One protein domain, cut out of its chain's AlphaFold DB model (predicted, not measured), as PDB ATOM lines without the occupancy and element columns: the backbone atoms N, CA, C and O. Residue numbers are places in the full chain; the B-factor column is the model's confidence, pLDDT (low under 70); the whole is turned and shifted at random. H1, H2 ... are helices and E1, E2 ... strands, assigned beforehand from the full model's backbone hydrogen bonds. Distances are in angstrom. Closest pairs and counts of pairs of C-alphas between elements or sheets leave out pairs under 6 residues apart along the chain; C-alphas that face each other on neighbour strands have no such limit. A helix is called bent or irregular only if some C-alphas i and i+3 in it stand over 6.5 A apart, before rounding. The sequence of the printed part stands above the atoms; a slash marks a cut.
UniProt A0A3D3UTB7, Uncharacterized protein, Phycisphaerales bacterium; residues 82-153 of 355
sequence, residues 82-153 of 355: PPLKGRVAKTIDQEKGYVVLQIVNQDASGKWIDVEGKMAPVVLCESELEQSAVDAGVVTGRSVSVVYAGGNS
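This is residues 82 to 153 of the 355 residues of an uncharacterized protein of Phycisphaerales bacterium (UniProt A0A3D3UTB7). A small closed barrel of four antiparallel strands, E1 to E4, of which E1, E2 and E3 bend, has two short helices outside it: H1 beside E4, and H2 near E3. The two hairpin turns lie far from each other, with the C-alphas of Glu 95 and Ala 108 the farthest apart, 35.9 A. The printed part has 72 residues, in the order E1 E2 E3 H1 E4 H2, and is mixed, helices and strands. It is compact, with a radius of gyration of the C-alphas of 11.7 A and spans of 35 by 31 by 19 A.

E1, residues 84 to 93, begins at C-alpha 84 (37.145, -9.447, 23.129), measures 18.1 A and bends by 95 degrees at residue 87. E2, residues 98 to 106, measures 23.7 A and bends by 52 degrees at residue 102. E3, residues 112 to 124, measures 18.4 A and bends by 113 degrees at residue 117. H1, residues 126 to 131, measures 10.1 A and is irregular, with C-alphas 127 and 130 7.8 A apart. E4, residues 138 to 143, measures 15.5 A. H2, residues 145 to 148, measures 5.4 A and ends at C-alpha 148 (46.111, -12.677, 24.082).

E1, E2 and E3 form a meander, each strand the antiparallel neighbour of the one before. In the hairpin E1 and E2, N 89 and O 100 are 2.8 A apart, within hydrogen-bond range; in the hairpin E2 and E3, N 101 and O 120 are 2.9 A apart. E4 closes the ring by staggered pairing: residues 138 to 141 pair with E1 (N 86 and O 139, 3.0 A) and 141 to 143 with E3 (N 123 and O 142, 2.8 A). H1 is on the barrel, outside it, over none of its strands, at a height over the sheet of 7.6 A; its closest C-alphas to E4 are those of Glu 128 and Val 139, 6.7 A. H2 is outside too, only just over E3 with 3 of its C-alphas, at 8.7 A; the closest C-alphas are those of Ala 120 and Val 147, 6.6 A. H1 and H2 are apart. In H1, 0 of 2 O i to N i+4 pairs and 1 of 3 O i to N i+3 pairs are within range; H2 is too short for an i+4 pair.

The printed part has no cut and no long link. Its mean pLDDT is 83.4, and residues 135 to 136 are under 70.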
ATOM      1  N   PRO A  82      39.149 -15.870  25.792       89.19
ATOM      2  CA  PRO A  82      38.272 -14.879  26.401       89.19
ATOM      3  C   PRO A  82      37.693 -13.925  25.343       89.19
ATOM      4  O   PRO A  82      38.453 -13.410  24.527       89.19
ATOM      5  N   PRO A  83      36.375 -13.675  25.332       89.12
ATOM      6  CA  PRO A  83      35.772 -12.799  24.339       89.12
ATOM      7  C   PRO A  83      36.344 -11.382  24.436       89.12
ATOM      8  O   PRO A  83      36.412 -10.793  25.516       89.12
ATOM      9  N   LEU A  84      36.731 -10.832  23.291       89.31
ATOM     10  CA  LEU A  84      37.145  -9.447  23.129       89.31
ATOM     11  C   LEU A  84      35.954  -8.635  22.641       89.31
ATOM     12  O   LEU A  84      35.248  -9.066  21.733       89.31
ATOM     13  N   LYS A  85      35.759  -7.454  23.226       89.12
ATOM     14  CA  LYS A  85      34.728  -6.504  22.809       89.12
ATOM     15  C   LYS A  85      35.363  -5.324  22.094       89.12
ATOM     16  O   LYS A  85      36.389  -4.802  22.537       89.12
ATOM     17  N   GLY A  86      34.752  -4.895  21.000       88.19
ATOM     18  CA  GLY A  86      35.277  -3.799  20.199       88.19
ATOM     19  C   GLY A  86      34.306  -3.314  19.140       88.19
ATOM     20  O   GLY A  86      33.285  -3.945  18.886       88.19
ATOM     21  N   ARG A  87      34.632  -2.183  18.522       88.31
ATOM     22  CA  ARG A  87      33.927  -1.688  17.333       88.31
ATOM     23  C   ARG A  87      34.633  -2.186  16.080       88.31
ATOM     24  O   ARG A  87      35.864  -2.246  16.058       88.31
ATOM     25  N   VAL A  88      33.876  -2.538  15.045       87.25
ATOM     26  CA  VAL A  88      34.440  -3.004  13.772       87.25
ATOM     27  C   VAL A  88      35.153  -1.847  13.075       87.25
ATOM     28  O   VAL A  88      34.513  -0.933  12.570       87.25
ATOM     29  N   ALA A  89      36.484  -1.897  13.043       86.88
ATOM     30  CA  ALA A  89      37.322  -0.912  12.362       86.88
ATOM     31  C   ALA A  89      37.534  -1.268  10.884       86.88
ATOM     32  O   ALA A  89      37.662  -0.390  10.032       86.88
ATOM     33  N   LYS A  90      37.601  -2.567  10.567       87.12
ATOM     34  CA  LYS A  90      37.758  -3.057   9.193       87.12
ATOM     35  C   LYS A  90      37.215  -4.470   9.044       87.12
ATOM     36  O   LYS A  90      37.586  -5.355   9.809       87.12
ATOM     37  N   THR A  91      36.437  -4.710   8.000       85.06
ATOM     38  CA  THR A  91      35.985  -6.052   7.623       85.06
ATOM     39  C   THR A  91      37.001  -6.691   6.672       85.06
ATOM     40  O   THR A  91      37.401  -6.073   5.686       85.06
ATOM     41  N   ILE A  92      37.472  -7.900   6.991       84.62
ATOM     42  CA  ILE A  92      38.420  -8.661   6.158       84.62
ATOM     43  C   ILE A  92      37.660  -9.655   5.277       84.62
ATOM     44  O   ILE A  92      37.899  -9.705   4.075       84.62
ATOM     45  N   ASP A  93      36.761 -10.436   5.880       83.38
ATOM     46  CA  ASP A  93      35.947 -11.457   5.213       83.38
ATOM     47  C   ASP A  93      34.592 -11.526   5.930       83.38
ATOM     48  O   ASP A  93      34.533 -11.876   7.112       83.38
ATOM     49  N   GLN A  94      33.522 -11.133   5.235       77.94
ATOM     50  CA  GLN A  94      32.169 -11.097   5.801       77.94
ATOM     51  C   GLN A  94      31.595 -12.497   6.019       77.94
ATOM     52  O   GLN A  94      30.981 -12.737   7.052       77.94
ATOM     53  N   GLU A  95      31.828 -13.433   5.095       79.88
ATOM     54  CA  GLU A  95      31.267 -14.788   5.181       79.88
ATOM     55  C   GLU A  95      31.858 -15.568   6.356       79.88
ATOM     56  O   GLU A  95      31.180 -16.376   6.987       79.88
ATOM     57  N   LYS A  96      33.130 -15.308   6.674       80.44
ATOM     58  CA  LYS A  96      33.835 -15.961   7.786       80.44
ATOM     59  C   LYS A  96      33.839 -15.148   9.079       80.44
ATOM     60  O   LYS A  96      34.446 -15.588  10.056       80.44
ATOM     61  N   GLY A  97      33.219 -13.966   9.092       81.12
ATOM     62  CA  GLY A  97      33.205 -13.071  10.251       81.12
ATOM     63  C   GLY A  97      34.596 -12.591  10.676       81.12
ATOM     64  O   GLY A  97      34.822 -12.341  11.862       81.12
ATOM     65  N   TYR A  98      35.553 -12.502   9.744       85.69
ATOM     66  CA  TYR A  98      36.887 -11.981  10.036       85.69
ATOM     67  C   TYR A  98      36.871 -10.461   9.983       85.69
ATOM     68  O   TYR A  98      36.729  -9.852   8.918       85.69
ATOM     69  N   VAL A  99      37.080  -9.842  11.140       87.31
ATOM     70  CA  VAL A  99      37.085  -8.386  11.290       87.31
ATOM     71  C   VAL A  99      38.269  -7.930  12.129       87.31
ATOM     72  O   VAL A  99      38.857  -8.691  12.893       87.31
ATOM     73  N   VAL A 100      38.636  -6.666  11.992       88.69
ATOM     74  CA  VAL A 100      39.561  -5.979  12.891       88.69
ATOM     75  C   VAL A 100      38.727  -5.141  13.841       88.69
ATOM     76  O   VAL A 100      37.996  -4.255  13.398       88.69
ATOM     77  N   LEU A 101      38.842  -5.416  15.138       88.12
ATOM     78  CA  LEU A 101      38.180  -4.642  16.179       88.12
ATOM     79  C   LEU A 101      39.105  -3.576  16.744       88.12
ATOM     80  O   LEU A 101      40.241  -3.878  17.106       88.12
ATOM     81  N   GLN A 102      38.579  -2.366  16.906       88.81
ATOM     82  CA  GLN A 102      39.095  -1.388  17.853       88.81
ATOM     83  C   GLN A 102      38.599  -1.791  19.245       88.81
ATOM     84  O   GLN A 102      37.396  -1.757  19.510       88.81
ATOM     85  N   ILE A 103      39.509  -2.236  20.113       87.25
ATOM     86  CA  ILE A 103      39.152  -2.757  21.438       87.25
ATOM     87  C   ILE A 103      38.566  -1.635  22.292       87.25
ATOM     88  O   ILE A 103      39.121  -0.537  22.337       87.25
ATOM     89  N   VAL A 104      37.471  -1.927  22.995       87.25
ATOM     90  CA  VAL A 104      36.814  -0.991  23.918       87.25
ATOM     91  C   VAL A 104      36.868  -1.504  25.354       87.25
ATOM     92  O   VAL A 104      36.917  -2.711  25.596       87.25
ATOM     93  N   ASN A 105      36.828  -0.588  26.317       85.50
ATOM     94  CA  ASN A 105      36.652  -0.892  27.733       85.50
ATOM     95  C   ASN A 105      35.503  -0.059  28.316       85.50
ATOM     96  O   ASN A 105      35.178   0.998  27.777       85.50
ATOM     97  N   GLN A 106      34.885  -0.523  29.400       85.50
ATOM     98  CA  GLN A 106      33.898   0.282  30.124       85.50
ATOM     99  C   GLN A 106      34.601   1.201  31.117       85.50
ATOM    100  O   GLN A 106      35.478   0.762  31.864       85.50
ATOM    101  N   ASP A 107      34.213   2.472  31.130       80.19
ATOM    102  CA  ASP A 107      34.574   3.383  32.209       80.19
ATOM    103  C   ASP A 107      33.721   3.141  33.469       80.19
ATOM    104  O   ASP A 107      32.796   2.326  33.478       80.19
ATOM    105  N   ALA A 108      34.013   3.875  34.545       78.44
ATOM    106  CA  ALA A 108      33.261   3.794  35.800       78.44
ATOM    107  C   ALA A 108      31.767   4.172  35.663       78.44
ATOM    108  O   ALA A 108      30.987   3.891  36.568       78.44
ATOM    109  N   SER A 109      31.364   4.788  34.544       74.00
ATOM    110  CA  SER A 109      29.978   5.139  34.209       74.00
ATOM    111  C   SER A 109      29.295   4.124  33.280       74.00
ATOM    112  O   SER A 109      28.137   4.302  32.911       74.00
ATOM    113  N   GLY A 110      29.991   3.041  32.908       76.75
ATOM    114  CA  GLY A 110      29.492   1.999  32.008       76.75
ATOM    115  C   GLY A 110      29.562   2.363  30.521       76.75
ATOM    116  O   GLY A 110      29.094   1.587  29.682       76.75
ATOM    117  N   LYS A 111      30.157   3.509  30.163       81.94
ATOM    118  CA  LYS A 111      30.323   3.941  28.773       81.94
ATOM    119  C   LYS A 111      31.514   3.226  28.139       81.94
ATOM    120  O   LYS A 111      32.584   3.117  28.732       81.94
ATOM    121  N   TRP A 112      31.331   2.763  26.905       82.31
ATOM    122  CA  TRP A 112      32.393   2.142  26.115       82.31
ATOM    123  C   TRP A 112      33.358   3.196  25.568       82.31
ATOM    124  O   TRP A 112      32.969   4.031  24.745       82.31
ATOM    125  N   ILE A 113      34.611   3.130  26.011       84.06
ATOM    126  CA  ILE A 113      35.717   3.979  25.569       84.06
ATOM    127  C   ILE A 113      36.725   3.126  24.801       84.06
ATOM    128  O   ILE A 113      37.057   2.013  25.212       84.06
ATOM    129  N   ASP A 114      37.216   3.659  23.688       84.88
ATOM    130  CA  ASP A 114      38.210   2.997  22.856       84.88
ATOM    131  C   ASP A 114      39.547   2.922  23.599       84.88
ATOM    132  O   ASP A 114      40.035   3.904  24.161       84.88
ATOM    133  N   VAL A 115      40.163   1.744  23.594       81.56
ATOM    134  CA  VAL A 115      41.507   1.563  24.132       81.56
ATOM    135  C   VAL A 115      42.500   1.999  23.064       81.56
ATOM    136  O   VAL A 115      42.721   1.291  22.078       81.56
ATOM    137  N   GLU A 116      43.077   3.181  23.254       76.88
ATOM    138  CA  GLU A 116      43.948   3.832  22.276       76.88
ATOM    139  C   GLU A 116      45.043   2.888  21.746       76.88
ATOM    140  O   GLU A 116      45.719   2.179  22.497       76.88
ATOM    141  N   GLY A 117      45.167   2.825  20.416       74.69
ATOM    142  CA  GLY A 117      46.173   2.018  19.720       74.69
ATOM    143  C   GLY A 117      45.972   0.496  19.755       74.69
ATOM    144  O   GLY A 117      46.796  -0.223  19.191       74.69
ATOM    145  N   LYS A 118      44.906  -0.031  20.377       83.06
ATOM    146  CA  LYS A 118      44.650  -1.481  20.427       83.06
ATOM    147  C   LYS A 118      43.621  -1.930  19.398       83.06
ATOM    148  O   LYS A 118      42.424  -1.990  19.675       83.06
ATOM    149  N   MET A 119      44.128  -2.338  18.241       85.75
ATOM    150  CA  MET A 119      43.364  -3.075  17.238       85.75
ATOM    151  C   MET A 119      43.698  -4.567  17.284       85.75
ATOM    152  O   MET A 119      44.865  -4.939  17.417       85.75
ATOM    153  N   ALA A 120      42.688  -5.427  17.148       87.81
ATOM    154  CA  ALA A 120      42.864  -6.876  17.137       87.81
ATOM    155  C   ALA A 120      42.087  -7.528  15.983       87.81
ATOM    156  O   ALA A 120      40.890  -7.271  15.845       87.81
ATOM    157  N   PRO A 121      42.722  -8.391  15.169       89.00
ATOM    158  CA  PRO A 121      41.991  -9.246  14.243       89.00
ATOM    159  C   PRO A 121      41.232 -10.322  15.023       89.00
ATOM    160  O   PRO A 121      41.833 -11.073  15.790       89.00
ATOM    161  N   VAL A 122      39.925 -10.424  14.817       89.25
ATOM    162  CA  VAL A 122      39.063 -11.397  15.491       89.25
ATOM    163  C   VAL A 122      38.196 -12.156  14.497       89.25
ATOM    164  O   VAL A 122      37.927 -11.702  13.385       89.25
ATOM    165  N   VAL A 123      37.726 -13.308  14.953       88.31
ATOM    166  CA  VAL A 123      36.571 -14.010  14.410       88.31
ATOM    167  C   VAL A 123      35.381 -13.647  15.288       88.31
ATOM    168  O   VAL A 123      35.456 -13.820  16.510       88.31
ATOM    169  N   LEU A 124      34.321 -13.106  14.696       85.75
ATOM    170  CA  LEU A 124      33.097 -12.791  15.430       85.75
ATOM    171  C   LEU A 124      32.447 -14.058  15.993       85.75
ATOM    172  O   LEU A 124      32.567 -15.149  15.431       85.75
ATOM    173  N   CYS A 125      31.765 -13.910  17.127       82.94
ATOM    174  CA  CYS A 125      30.889 -14.960  17.631       82.94
ATOM    175  C   CYS A 125      29.742 -15.202  16.634       82.94
ATOM    176  O   CYS A 125      29.267 -14.259  16.006       82.94
ATOM    177  N   GLU A 126      29.261 -16.445  16.519       78.12
ATOM    178  CA  GLU A 126      28.201 -16.813  15.560       78.12
ATOM    179  C   GLU A 126      26.950 -15.925  15.677       78.12
ATOM    180  O   GLU A 126      26.330 -15.589  14.674       78.12
ATOM    181  N   SER A 127      26.625 -15.472  16.891       74.19
ATOM    182  CA  SER A 127      25.490 -14.589  17.177       74.19
ATOM    183  C   SER A 127      25.611 -13.167  16.616       74.19
ATOM    184  O   SER A 127      24.624 -12.443  16.611       74.19
ATOM    185  N   GLU A 128      26.802 -12.738  16.199       76.25
ATOM    186  CA  GLU A 128      27.091 -11.359  15.775       76.25
ATOM    187  C   GLU A 128      27.657 -11.298  14.345       76.25
ATOM    188  O   GLU A 128      28.132 -10.253  13.909       76.25
ATOM    189  N   LEU A 129      27.576 -12.396  13.580       73.69
ATOM    190  CA  LEU A 129      28.042 -12.464  12.187       73.69
ATOM    191  C   LEU A 129      27.373 -11.413  11.285       73.69
ATOM    192  O   LEU A 129      28.032 -10.822  10.429       73.69
ATOM    193  N   GLU A 130      26.094 -11.114  11.516       72.44
ATOM    194  CA  GLU A 130      25.355 -10.077  10.780       72.44
ATOM    195  C   GLU A 130      25.839  -8.649  11.103       72.44
ATOM    196  O   GLU A 130      25.623  -7.724  10.324       72.44
ATOM    197  N   GLN A 131      26.570  -8.464  12.209       73.88
ATOM    198  CA  GLN A 131      27.141  -7.184  12.647       73.88
ATOM    199  C   GLN A 131      28.596  -6.999  12.175       73.88
ATOM    200  O   GLN A 131      29.355  -6.214  12.736       73.88
ATOM    201  N   SER A 132      28.991  -7.692  11.100       70.31
ATOM    202  CA  SER A 132      30.325  -7.584  10.483       70.31
ATOM    203  C   SER A 132      30.583  -6.252   9.761       70.31
ATOM    204  O   SER A 132      31.687  -6.033   9.252       70.31
ATOM    205  N   ALA A 133      29.573  -5.382   9.659       70.62
ATOM    206  CA  ALA A 133      29.685  -4.069   9.038       70.62
ATOM    207  C   ALA A 133      30.418  -3.068   9.947       70.62
ATOM    208  O   ALA A 133      30.311  -3.109  11.174       70.62
ATOM    209  N   VAL A 134      31.153  -2.145   9.327       71.06
ATOM    210  CA  VAL A 134      31.745  -0.996  10.027       71.06
ATOM    211  C   VAL A 134      30.613  -0.181  10.670       71.06
ATOM    212  O   VAL A 134      29.556  -0.020  10.067       71.06
ATOM    213  N   ASP A 135      30.826   0.278  11.905       67.75
ATOM    214  CA  ASP A 135      29.865   1.035  12.730       67.75
ATOM    215  C   ASP A 135      28.613   0.280  13.232       67.75
ATOM    216  O   ASP A 135      27.707   0.898  13.793       67.75
ATOM    217  N   ALA A 136      28.579  -1.058  13.173       67.75
ATOM    218  CA  ALA A 136      27.473  -1.881  13.696       67.75
ATOM    219  C   ALA A 136      27.330  -1.910  15.243       67.75
ATOM    220  O   ALA A 136      26.556  -2.696  15.787       67.75
ATOM    221  N   GLY A 137      28.055  -1.053  15.969       79.19
ATOM    222  CA  GLY A 137      28.080  -1.013  17.434       79.19
ATOM    223  C   GLY A 137      29.255  -1.779  18.052       79.19
ATOM    224  O   GLY A 137      30.301  -1.964  17.427       79.19
ATOM    225  N   VAL A 138      29.119  -2.149  19.330       83.69
ATOM    226  CA  VAL A 138      30.122  -2.955  20.047       83.69
ATOM    227  C   VAL A 138      29.793  -4.423  19.839       83.69
ATOM    228  O   VAL A 138      28.764  -4.889  20.318       83.69
ATOM    229  N   VAL A 139      30.699  -5.129  19.175       87.50
ATOM    230  CA  VAL A 139      30.602  -6.557  18.876       87.50
ATOM    231  C   VAL A 139      31.637  -7.342  19.673       87.50
ATOM    232  O   VAL A 139      32.609  -6.791  20.207       87.50
ATOM    233  N   THR A 140      31.432  -8.647  19.745       89.06
ATOM    234  CA  THR A 140      32.230  -9.610  20.486       89.06
ATOM    235  C   THR A 140      32.864 -10.625  19.538       89.06
ATOM    236  O   THR A 140      32.225 -11.252  18.693       89.06
ATOM    237  N   GLY A 141      34.161 -10.846  19.707       89.56
ATOM    238  CA  GLY A 141      34.891 -11.829  18.921       89.56
ATOM    239  C   GLY A 141      36.040 -12.452  19.687       89.56
ATOM    240  O   GLY A 141      36.388 -12.045  20.795       89.56
ATOM    241  N   ARG A 142      36.652 -13.463  19.081       92.25
ATOM    242  CA  ARG A 142      37.842 -14.134  19.605       92.25
ATOM    243  C   ARG A 142      39.000 -13.967  18.645       92.25
ATOM    244  O   ARG A 142      38.833 -14.002  17.432       92.25
ATOM    245  N   SER A 143      40.190 -13.795  19.198       92.06
ATOM    246  CA  SER A 143      41.387 -13.509  18.414       92.06
ATOM    247  C   SER A 143      42.341 -14.703  18.304       92.06
ATOM    248  O   SER A 143      42.190 -15.735  18.950       92.06
ATOM    249  N   VAL A 144      43.375 -14.534  17.490       90.44
ATOM    250  CA  VAL A 144      44.584 -15.362  17.463       90.44
ATOM    251  C   VAL A 144      45.405 -15.245  18.755       90.44
ATOM    252  O   VAL A 144      45.323 -14.248  19.480       90.44
ATOM    253  N   SER A 145      46.250 -16.245  19.019       91.62
ATOM    254  CA  SER A 145      47.013 -16.374  20.272       91.62
ATOM    255  C   SER A 145      47.932 -15.186  20.575       91.62
ATOM    256  O   SER A 145      48.067 -14.795  21.733       91.62
ATOM    257  N   VAL A 146      48.518 -14.561  19.547       88.94
ATOM    258  CA  VAL A 146      49.429 -13.412  19.709       88.94
ATOM    259  C   VAL A 146      48.752 -12.184  20.330       88.94
ATOM    260  O   VAL A 146      49.404 -11.414  21.030       88.94
ATOM    261  N   VAL A 147      47.441 -12.012  20.134       89.38
ATOM    262  CA  VAL A 147      46.694 -10.895  20.738       89.38
ATOM    263  C   VAL A 147      46.522 -11.110  22.236       89.38
ATOM    264  O   VAL A 147      46.776 -10.194  23.015       89.38
ATOM    265  N   TYR A 148      46.182 -12.331  22.658       90.44
ATOM    266  CA  TYR A 148      46.111 -12.677  24.082       90.44
ATOM    267  C   TYR A 148      47.484 -12.650  24.761       90.44
ATOM    268  O   TYR A 148      47.578 -12.357  25.948       90.44
ATOM    269  N   ALA A 149      48.552 -12.881  23.996       89.12
ATOM    270  CA  ALA A 149      49.933 -12.735  24.445       89.12
ATOM    271  C   ALA A 149      50.421 -11.267  24.487       89.12
ATOM    272  O   ALA A 149      51.614 -11.009  24.651       89.12
ATOM    273  N   GLY A 150      49.528 -10.286  24.299       85.69
ATOM    274  CA  GLY A 150      49.861  -8.860  24.369       85.69
ATOM    275  C   GLY A 150      50.776  -8.380  23.241       85.69
ATOM    276  O   GLY A 150      51.555  -7.453  23.437       85.69
ATOM    277  N   GLY A 151      50.732  -9.037  22.077       83.19
ATOM    278  CA  GLY A 151      51.613  -8.742  20.946       83.19
ATOM    279  C   GLY A 151      53.021  -9.331  21.075       83.19
ATOM    280  O   GLY A 151      53.830  -9.160  20.165       83.19
ATOM    281  N   ASN A 152      53.328 -10.043  22.166       83.94
ATOM    282  CA  ASN A 152      54.610 -10.713  22.353       83.94
ATOM    283  C   ASN A 152      54.490 -12.209  22.025       83.94
ATOM    284  O   ASN A 152      53.888 -12.975  22.776       83.94
ATOM    285  N   SER A 153      55.109 -12.649  20.928       83.12
ATOM    286  CA  SER A 153      55.104 -14.063  20.534       83.12
ATOM    287  C   SER A 153      55.693 -14.999  21.579       83.12
ATOM    288  O   SER A 153      55.254 -16.143  21.687       83.12
TER     289      SER A 153